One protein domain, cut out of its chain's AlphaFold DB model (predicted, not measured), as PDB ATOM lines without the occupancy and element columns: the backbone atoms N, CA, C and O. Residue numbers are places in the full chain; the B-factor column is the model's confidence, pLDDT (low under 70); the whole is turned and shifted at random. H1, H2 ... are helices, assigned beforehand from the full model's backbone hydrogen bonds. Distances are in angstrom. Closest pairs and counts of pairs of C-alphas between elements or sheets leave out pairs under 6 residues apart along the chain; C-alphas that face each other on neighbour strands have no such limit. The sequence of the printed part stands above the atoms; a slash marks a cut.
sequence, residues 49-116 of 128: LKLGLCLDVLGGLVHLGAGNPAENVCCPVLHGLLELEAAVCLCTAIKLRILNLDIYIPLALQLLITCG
ATOM      1  N   LEU A  49     176.167 306.893 217.188       67.00
ATOM      2  CA  LEU A  49     176.739 306.764 218.525       67.00
ATOM      3  C   LEU A  49     178.106 306.052 218.543       67.00
ATOM      4  O   LEU A  49     179.024 306.523 219.210       67.00
ATOM      5  N   LYS A  50     178.286 304.952 217.797       70.50
ATOM      6  CA  LYS A  50     179.561 304.202 217.728       70.50
ATOM      7  C   LYS A  50     180.632 304.962 216.964       70.50
ATOM      8  O   LYS A  50     181.800 304.929 217.346       70.50
ATOM      9  N   LEU A  51     180.236 305.674 215.915       75.19
ATOM     10  CA  LEU A  51     181.158 306.530 215.180       75.19
ATOM     11  C   LEU A  51     181.519 307.782 215.989       75.19
ATOM     12  O   LEU A  51     182.676 308.193 216.015       75.19
ATOM     13  N   GLY A  52     180.555 308.317 216.742       71.56
ATOM     14  CA  GLY A  52     180.786 309.366 217.726       71.56
ATOM     15  C   GLY A  52     181.760 308.951 218.830       71.56
ATOM     16  O   GLY A  52     182.553 309.787 219.241       71.56
ATOM     17  N   LEU A  53     181.745 307.686 219.271       76.12
ATOM     18  CA  LEU A  53     182.713 307.140 220.231       76.12
ATOM     19  C   LEU A  53     184.098 306.952 219.606       76.12
ATOM     20  O   LEU A  53     185.101 307.261 220.235       76.12
ATOM     21  N   CYS A  54     184.160 306.490 218.356       75.94
ATOM     22  CA  CYS A  54     185.411 306.411 217.607       75.94
ATOM     23  C   CYS A  54     186.104 307.784 217.517       75.94
ATOM     24  O   CYS A  54     187.299 307.897 217.776       75.94
ATOM     25  N   LEU A  55     185.341 308.840 217.221       75.62
ATOM     26  CA  LEU A  55     185.852 310.211 217.158       75.62
ATOM     27  C   LEU A  55     186.131 310.835 218.522       75.62
ATOM     28  O   LEU A  55     187.057 311.630 218.640       75.62
ATOM     29  N   ASP A  56     185.349 310.480 219.539       74.44
ATOM     30  CA  ASP A  56     185.587 310.893 220.922       74.44
ATOM     31  C   ASP A  56     186.905 310.312 221.444       74.44
ATOM     32  O   ASP A  56     187.723 311.037 221.999       74.44
ATOM     33  N   VAL A  57     187.183 309.040 221.138       75.31
ATOM     34  CA  VAL A  57     188.486 308.416 221.392       75.31
ATOM     35  C   VAL A  57     189.577 309.128 220.593       75.31
ATOM     36  O   VAL A  57     190.630 309.424 221.143       75.31
ATOM     37  N   LEU A  58     189.322 309.469 219.327       72.75
ATOM     38  CA  LEU A  58     190.276 310.203 218.493       72.75
ATOM     39  C   LEU A  58     190.627 311.591 219.050       72.75
ATOM     40  O   LEU A  58     191.784 312.004 218.994       72.75
ATOM     41  N   GLY A  59     189.639 312.291 219.607       69.19
ATOM     42  CA  GLY A  59     189.794 313.619 220.195       69.19
ATOM     43  C   GLY A  59     190.313 313.622 221.631       69.19
ATOM     44  O   GLY A  59     191.063 314.517 222.017       69.19
ATOM     45  N   GLY A  60     189.951 312.610 222.416       66.25
ATOM     46  CA  GLY A  60     190.366 312.443 223.809       66.25
ATOM     47  C   GLY A  60     191.778 311.872 223.957       66.25
ATOM     48  O   GLY A  60     192.459 312.159 224.943       66.25
ATOM     49  N   LEU A  61     192.266 311.125 222.961       58.84
ATOM     50  CA  LEU A  61     193.609 310.536 222.985       58.84
ATOM     51  C   LEU A  61     194.727 311.570 222.768       58.84
ATOM     52  O   LEU A  61     195.874 311.302 223.112       58.84
ATOM     53  N   VAL A  62     194.400 312.784 222.308       54.12
ATOM     54  CA  VAL A  62     195.360 313.901 222.198       54.12
ATOM     55  C   VAL A  62     195.956 314.274 223.569       54.12
ATOM     56  O   VAL A  62     197.046 314.834 223.633       54.12
ATOM     57  N   HIS A  63     195.285 313.925 224.678       50.16
ATOM     58  CA  HIS A  63     195.786 314.136 226.044       50.16
ATOM     59  C   HIS A  63     196.404 312.896 226.707       50.16
ATOM     60  O   HIS A  63     197.087 313.028 227.722       50.16
ATOM     61  N   LEU A  64     196.183 311.696 226.170       50.78
ATOM     62  CA  LEU A  64     196.565 310.435 226.807       50.78
ATOM     63  C   LEU A  64     197.406 309.620 225.828       50.78
ATOM     64  O   LEU A  64     196.949 308.647 225.236       50.78
ATOM     65  N   GLY A  65     198.648 310.055 225.629       49.34
ATOM     66  CA  GLY A  65     199.621 309.343 224.811       49.34
ATOM     67  C   GLY A  65     199.981 307.988 225.416       49.34
ATOM     68  O   GLY A  65     200.962 307.900 226.140       49.34
ATOM     69  N   ALA A  66     199.195 306.947 225.145       41.59
ATOM     70  CA  ALA A  66     199.592 305.542 225.250       41.59
ATOM     71  C   ALA A  66     198.423 304.628 224.868       41.59
ATOM     72  O   ALA A  66     197.438 304.508 225.594       41.59
ATOM     73  N   GLY A  67     198.591 303.899 223.770       49.25
ATOM     74  CA  GLY A  67     197.708 302.807 223.392       49.25
ATOM     75  C   GLY A  67     196.753 303.193 222.281       49.25
ATOM     76  O   GLY A  67     196.460 304.358 222.053       49.25
ATOM     77  N   ASN A  68     196.293 302.176 221.573       60.19
ATOM     78  CA  ASN A  68     195.628 302.274 220.285       60.19
ATOM     79  C   ASN A  68     194.133 301.877 220.442       60.19
ATOM     80  O   ASN A  68     193.635 300.968 219.782       60.19
ATOM     81  N   PRO A  69     193.368 302.476 221.380       64.44
ATOM     82  CA  PRO A  69     191.959 302.129 221.556       64.44
ATOM     83  C   PRO A  69     191.140 302.524 220.323       64.44
ATOM     84  O   PRO A  69     190.091 301.941 220.065       64.44
ATOM     85  N   ALA A  70     191.643 303.479 219.538       70.81
ATOM     86  CA  ALA A  70     191.022 303.923 218.309       70.81
ATOM     87  C   ALA A  70     190.956 302.794 217.270       70.81
ATOM     88  O   ALA A  70     189.878 302.535 216.763       70.81
ATOM     89  N   GLU A  71     192.024 302.034 217.006       74.25
ATOM     90  CA  GLU A  71     191.944 300.909 216.054       74.25
ATOM     91  C   GLU A  71     190.964 299.821 216.525       74.25
ATOM     92  O   GLU A  71     190.095 299.388 215.769       74.25
ATOM     93  N   ASN A  72     191.012 299.444 217.801       75.19
ATOM     94  CA  ASN A  72     190.190 298.349 218.316       75.19
ATOM     95  C   ASN A  72     188.692 298.708 218.403       75.19
ATOM     96  O   ASN A  72     187.835 297.830 218.318       75.19
ATOM     97  N   VAL A  73     188.366 299.996 218.559       76.00
ATOM     98  CA  VAL A  73     186.982 300.498 218.593       76.00
ATOM     99  C   VAL A  73     186.497 300.895 217.196       76.00
ATOM    100  O   VAL A  73     185.363 300.584 216.831       76.00
ATOM    101  N   CYS A  74     187.337 301.555 216.397       79.81
ATOM    102  CA  CYS A  74     186.972 302.116 215.096       79.81
ATOM    103  C   CYS A  74     187.069 301.108 213.952       79.81
ATOM    104  O   CYS A  74     186.185 301.087 213.100       79.81
ATOM    105  N   CYS A  75     188.089 300.247 213.896       82.81
ATOM    106  CA  CYS A  75     188.232 299.305 212.785       82.81
ATOM    107  C   CYS A  75     187.058 298.330 212.637       82.81
ATOM    108  O   CYS A  75     186.564 298.213 211.518       82.81
ATOM    109  N   PRO A  76     186.515 297.683 213.691       80.69
ATOM    110  CA  PRO A  76     185.339 296.822 213.530       80.69
ATOM    111  C   PRO A  76     184.080 297.596 213.114       80.69
ATOM    112  O   PRO A  76     183.171 297.020 212.523       80.69
ATOM    113  N   VAL A  77     184.029 298.902 213.397       78.12
ATOM    114  CA  VAL A  77     182.980 299.801 212.908       78.12
ATOM    115  C   VAL A  77     183.188 300.027 211.406       78.12
ATOM    116  O   VAL A  77     182.289 299.753 210.625       78.12
ATOM    117  N   LEU A  78     184.388 300.391 210.956       77.81
ATOM    118  CA  LEU A  78     184.675 300.671 209.539       77.81
ATOM    119  C   LEU A  78     184.752 299.416 208.641       77.81
ATOM    120  O   LEU A  78     184.594 299.522 207.424       77.81
ATOM    121  N   HIS A  79     184.973 298.224 209.203       76.56
ATOM    122  CA  HIS A  79     185.170 296.982 208.444       76.56
ATOM    123  C   HIS A  79     183.930 296.567 207.632       76.56
ATOM    124  O   HIS A  79     184.064 295.964 206.568       76.56
ATOM    125  N   GLY A  80     182.730 296.937 208.095       71.88
ATOM    126  CA  GLY A  80     181.464 296.671 207.402       71.88
ATOM    127  C   GLY A  80     181.119 297.655 206.281       71.88
ATOM    128  O   GLY A  80     180.107 297.463 205.612       71.88
ATOM    129  N   LEU A  81     181.920 298.707 206.081       72.88
ATOM    130  CA  LEU A  81     181.652 299.768 205.106       72.88
ATOM    131  C   LEU A  81     182.599 299.684 203.916       72.88
ATOM    132  O   LEU A  81     183.747 299.254 204.035       72.88
ATOM    133  N   LEU A  82     182.125 300.136 202.758       77.94
ATOM    134  CA  LEU A  82     182.985 300.368 201.603       77.94
ATOM    135  C   LEU A  82     184.005 301.474 201.914       77.94
ATOM    136  O   LEU A  82     183.774 302.304 202.787       77.94
ATOM    137  N   GLU A  83     185.127 301.506 201.200       73.56
ATOM    138  CA  GLU A  83     186.211 302.474 201.442       73.56
ATOM    139  C   GLU A  83     185.736 303.934 201.357       73.56
ATOM    140  O   GLU A  83     186.104 304.752 202.199       73.56
ATOM    141  N   LEU A  84     184.859 304.237 200.393       73.50
ATOM    142  CA  LEU A  84     184.265 305.564 200.218       73.50
ATOM    143  C   LEU A  84     183.210 305.874 201.291       73.50
ATOM    144  O   LEU A  84     183.182 306.971 201.842       73.50
ATOM    145  N   GLU A  85     182.389 304.883 201.637       74.88
ATOM    146  CA  GLU A  85     181.344 305.016 202.657       74.88
ATOM    147  C   GLU A  85     181.966 305.263 204.036       74.88
ATOM    148  O   GLU A  85     181.584 306.191 204.739       74.88
ATOM    149  N   ALA A  86     182.990 304.490 204.406       76.12
ATOM    150  CA  ALA A  86     183.730 304.632 205.658       76.12
ATOM    151  C   ALA A  86     184.323 306.041 205.817       76.12
ATOM    152  O   ALA A  86     184.215 306.638 206.892       76.12
ATOM    153  N   ALA A  87     184.898 306.582 204.738       76.62
ATOM    154  CA  ALA A  87     185.428 307.937 204.713       76.62
ATOM    155  C   ALA A  87     184.315 308.974 204.931       76.62
ATOM    156  O   ALA A  87     184.410 309.784 205.851       76.62
ATOM    157  N   VAL A  88     183.231 308.917 204.152       76.75
ATOM    158  CA  VAL A  88     182.104 309.863 204.254       76.75
ATOM    159  C   VAL A  88     181.443 309.808 205.634       76.75
ATOM    160  O   VAL A  88     181.117 310.854 206.202       76.75
ATOM    161  N   CYS A  89     181.316 308.619 206.222       77.31
ATOM    162  CA  CYS A  89     180.782 308.449 207.567       77.31
ATOM    163  C   CYS A  89     181.632 309.133 208.618       77.31
ATOM    164  O   CYS A  89     181.113 309.897 209.437       77.31
ATOM    165  N   LEU A  90     182.938 308.877 208.594       77.50
ATOM    166  CA  LEU A  90     183.847 309.447 209.573       77.50
ATOM    167  C   LEU A  90     183.885 310.975 209.436       77.50
ATOM    168  O   LEU A  90     183.763 311.683 210.431       77.50
ATOM    169  N   CYS A  91     183.909 311.485 208.203       77.50
ATOM    170  CA  CYS A  91     183.819 312.915 207.909       77.50
ATOM    171  C   CYS A  91     182.524 313.555 208.419       77.50
ATOM    172  O   CYS A  91     182.556 314.648 208.980       77.50
ATOM    173  N   THR A  92     181.386 312.877 208.260       75.62
ATOM    174  CA  THR A  92     180.083 313.373 208.730       75.62
ATOM    175  C   THR A  92     180.035 313.428 210.251       75.62
ATOM    176  O   THR A  92     179.581 314.419 210.820       75.62
ATOM    177  N   ALA A  93     180.578 312.418 210.927       75.38
ATOM    178  CA  ALA A  93     180.654 312.419 212.377       75.38
ATOM    179  C   ALA A  93     181.632 313.494 212.908       75.38
ATOM    180  O   ALA A  93     181.335 314.120 213.926       75.38
ATOM    181  N   ILE A  94     182.730 313.799 212.195       74.75
ATOM    182  CA  ILE A  94     183.619 314.932 212.527       74.75
ATOM    183  C   ILE A  94     182.859 316.256 212.343       74.75
ATOM    184  O   ILE A  94     182.849 317.095 213.247       74.75
ATOM    185  N   LYS A  95     182.148 316.410 211.215       71.75
ATOM    186  CA  LYS A  95     181.311 317.583 210.890       71.75
ATOM    187  C   LYS A  95     180.223 317.810 211.952       71.75
ATOM    188  O   LYS A  95     179.965 318.950 212.324       71.75
ATOM    189  N   LEU A  96     179.643 316.740 212.500       69.44
ATOM    190  CA  LEU A  96     178.587 316.795 213.522       69.44
ATOM    191  C   LEU A  96     179.098 317.041 214.947       69.44
ATOM    192  O   LEU A  96     178.303 317.364 215.829       69.44
ATOM    193  N   ARG A  97     180.407 316.929 215.188       66.00
ATOM    194  CA  ARG A  97     181.017 317.201 216.497       66.00
ATOM    195  C   ARG A  97     181.595 318.612 216.644       66.00
ATOM    196  O   ARG A  97     181.984 318.963 217.751       66.00
ATOM    197  N   ILE A  98     181.622 319.439 215.591       64.19
ATOM    198  CA  ILE A  98     182.206 320.806 215.613       64.19
ATOM    199  C   ILE A  98     183.679 320.793 216.095       64.19
ATOM    200  O   ILE A  98     184.207 321.758 216.644       64.19
ATOM    201  N   LEU A  99     184.366 319.668 215.900       62.19
ATOM    202  CA  LEU A  99     185.767 319.492 216.253       62.19
ATOM    203  C   LEU A  99     186.586 319.830 215.006       62.19
ATOM    204  O   LEU A  99     186.476 319.142 213.999       62.19
ATOM    205  N   ASN A 100     187.328 320.939 215.058       67.50
ATOM    206  CA  ASN A 100     188.256 321.443 214.034       67.50
ATOM    207  C   ASN A 100     188.674 320.405 212.968       67.50
ATOM    208  O   ASN A 100     189.548 319.575 213.219       67.50
ATOM    209  N   LEU A 101     188.078 320.482 211.769       74.12
ATOM    210  CA  LEU A 101     188.275 319.515 210.677       74.12
ATOM    211  C   LEU A 101     189.759 319.294 210.338       74.12
ATOM    212  O   LEU A 101     190.159 318.173 210.043       74.12
ATOM    213  N   ASP A 102     190.580 320.337 210.455       72.94
ATOM    214  CA  ASP A 102     191.998 320.335 210.077       72.94
ATOM    215  C   ASP A 102     192.853 319.324 210.867       72.94
ATOM    216  O   ASP A 102     193.735 318.676 210.314       72.94
ATOM    217  N   ILE A 103     192.548 319.118 212.155       75.50
ATOM    218  CA  ILE A 103     193.296 318.198 213.035       75.50
ATOM    219  C   ILE A 103     192.773 316.762 212.900       75.50
ATOM    220  O   ILE A 103     193.528 315.796 213.002       75.50
ATOM    221  N   TYR A 104     191.473 316.609 212.647       73.38
ATOM    222  CA  TYR A 104     190.822 315.299 212.605       73.38
ATOM    223  C   TYR A 104     190.912 314.628 211.235       73.38
ATOM    224  O   TYR A 104     190.921 313.403 211.182       73.38
ATOM    225  N   ILE A 105     191.028 315.386 210.140       77.25
ATOM    226  CA  ILE A 105     191.243 314.853 208.784       77.25
ATOM    227  C   ILE A 105     192.478 313.934 208.694       77.25
ATOM    228  O   ILE A 105     192.317 312.787 208.267       77.25
ATOM    229  N   PRO A 106     193.693 314.355 209.100       76.06
ATOM    230  CA  PRO A 106     194.870 313.488 209.015       76.06
ATOM    231  C   PRO A 106     194.764 312.273 209.946       76.06
ATOM    232  O   PRO A 106     195.238 311.189 209.612       76.06
ATOM    233  N   LEU A 107     194.088 312.426 211.085       77.06
ATOM    234  CA  LEU A 107     193.911 311.369 212.078       77.06
ATOM    235  C   LEU A 107     192.892 310.313 211.617       77.06
ATOM    236  O   LEU A 107     193.114 309.111 211.758       77.06
ATOM    237  N   ALA A 108     191.809 310.764 210.984       74.62
ATOM    238  CA  ALA A 108     190.839 309.930 210.290       74.62
ATOM    239  C   ALA A 108     191.501 309.150 209.151       74.62
ATOM    240  O   ALA A 108     191.316 307.941 209.052       74.62
ATOM    241  N   LEU A 109     192.315 309.817 208.328       79.94
ATOM    242  CA  LEU A 109     193.053 309.171 207.246       79.94
ATOM    243  C   LEU A 109     193.974 308.066 207.780       79.94
ATOM    244  O   LEU A 109     193.973 306.954 207.254       79.94
ATOM    245  N   GLN A 110     194.715 308.352 208.853       78.38
ATOM    246  CA  GLN A 110     195.604 307.381 209.480       78.38
ATOM    247  C   GLN A 110     194.834 306.179 210.038       78.38
ATOM    248  O   GLN A 110     195.249 305.048 209.815       78.38
ATOM    249  N   LEU A 111     193.679 306.397 210.673       79.19
ATOM    250  CA  LEU A 111     192.810 305.303 211.104       79.19
ATOM    251  C   LEU A 111     192.276 304.465 209.951       79.19
ATOM    252  O   LEU A 111     192.276 303.244 210.056       79.19
ATOM    253  N   LEU A 112     191.809 305.094 208.870       78.88
ATOM    254  CA  LEU A 112     191.339 304.355 207.702       78.88
ATOM    255  C   LEU A 112     192.450 303.429 207.194       78.88
ATOM    256  O   LEU A 112     192.206 302.230 207.056       78.88
ATOM    257  N   ILE A 113     193.670 303.948 207.036       80.81
ATOM    258  CA  ILE A 113     194.834 303.169 206.593       80.81
ATOM    259  C   ILE A 113     195.138 302.024 207.574       80.81
ATOM    260  O   ILE A 113     195.282 300.880 207.142       80.81
ATOM    261  N   THR A 114     195.165 302.293 208.883       80.00
ATOM    262  CA  THR A 114     195.386 301.273 209.927       80.00
ATOM    263  C   THR A 114     194.298 300.194 209.922       80.00
ATOM    264  O   THR A 114     194.584 299.020 210.138       80.00
ATOM    265  N   CYS A 115     193.056 300.558 209.599       79.56
ATOM    266  CA  CYS A 115     191.928 299.636 209.476       79.56
ATOM    267  C   CYS A 115     191.832 298.944 208.101       79.56
ATOM    268  O   CYS A 115     190.852 298.237 207.846       79.56
ATOM    269  N   GLY A 116     192.802 299.147 207.202       81.62
ATOM    270  CA  GLY A 116     192.820 298.545 205.866       81.62
ATOM    271  C   GLY A 116     191.853 299.187 204.865       81.62
ATOM    272  O   GLY A 116     191.454 298.548 203.893       81.62
TER     273      GLY A 116
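AT A GLANCE: This is residues 49 to 116 of the 128 residues of the protein "AAI domain-containing protein" of Ensete ventricosum (UniProt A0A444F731). Two helical hairpins, H1 with H2 and H3 with H4, pack crosswise on each other, and residues 62 to 67 stick out at the turn of the first. The printed part has 68 residues with four named helices, H1 to H4 in order, all helix. It is compact, with a radius of gyration of the C-alphas of 10.8 A and spans of 31 by 24 by 21 A.

IN THESE COORDINATES: H1, residues 49 to 63, 21.8 A, begins at C-alpha 49 (176.739, 306.764, 218.525). H2 is residues 69 to 78, 14.1 A; H3 is residues 83 to 97, 21.7 A. H4, residues 101 to 114, 19.6 A, ends at C-alpha 114 (195.386, 301.273, 209.927).

HOW THE PARTS SIT: H1 touches H3 with residues 51 to 55 alone, only just about perpendicular at 70.0 degrees; their closest C-alphas, Gly 52 and Ala 93, are 6.2 A apart. Every O i to N i+4 pair is within hydrogen-bond range in H3, against 9 of 11 in H1, 4 of 6 in H2 and 8 of 10 in H4.

THE WHOLE: The printed part has no cut, and its three links are tight. pLDDT is under 70 at residues 49, 59 to 69 and 96 to 100.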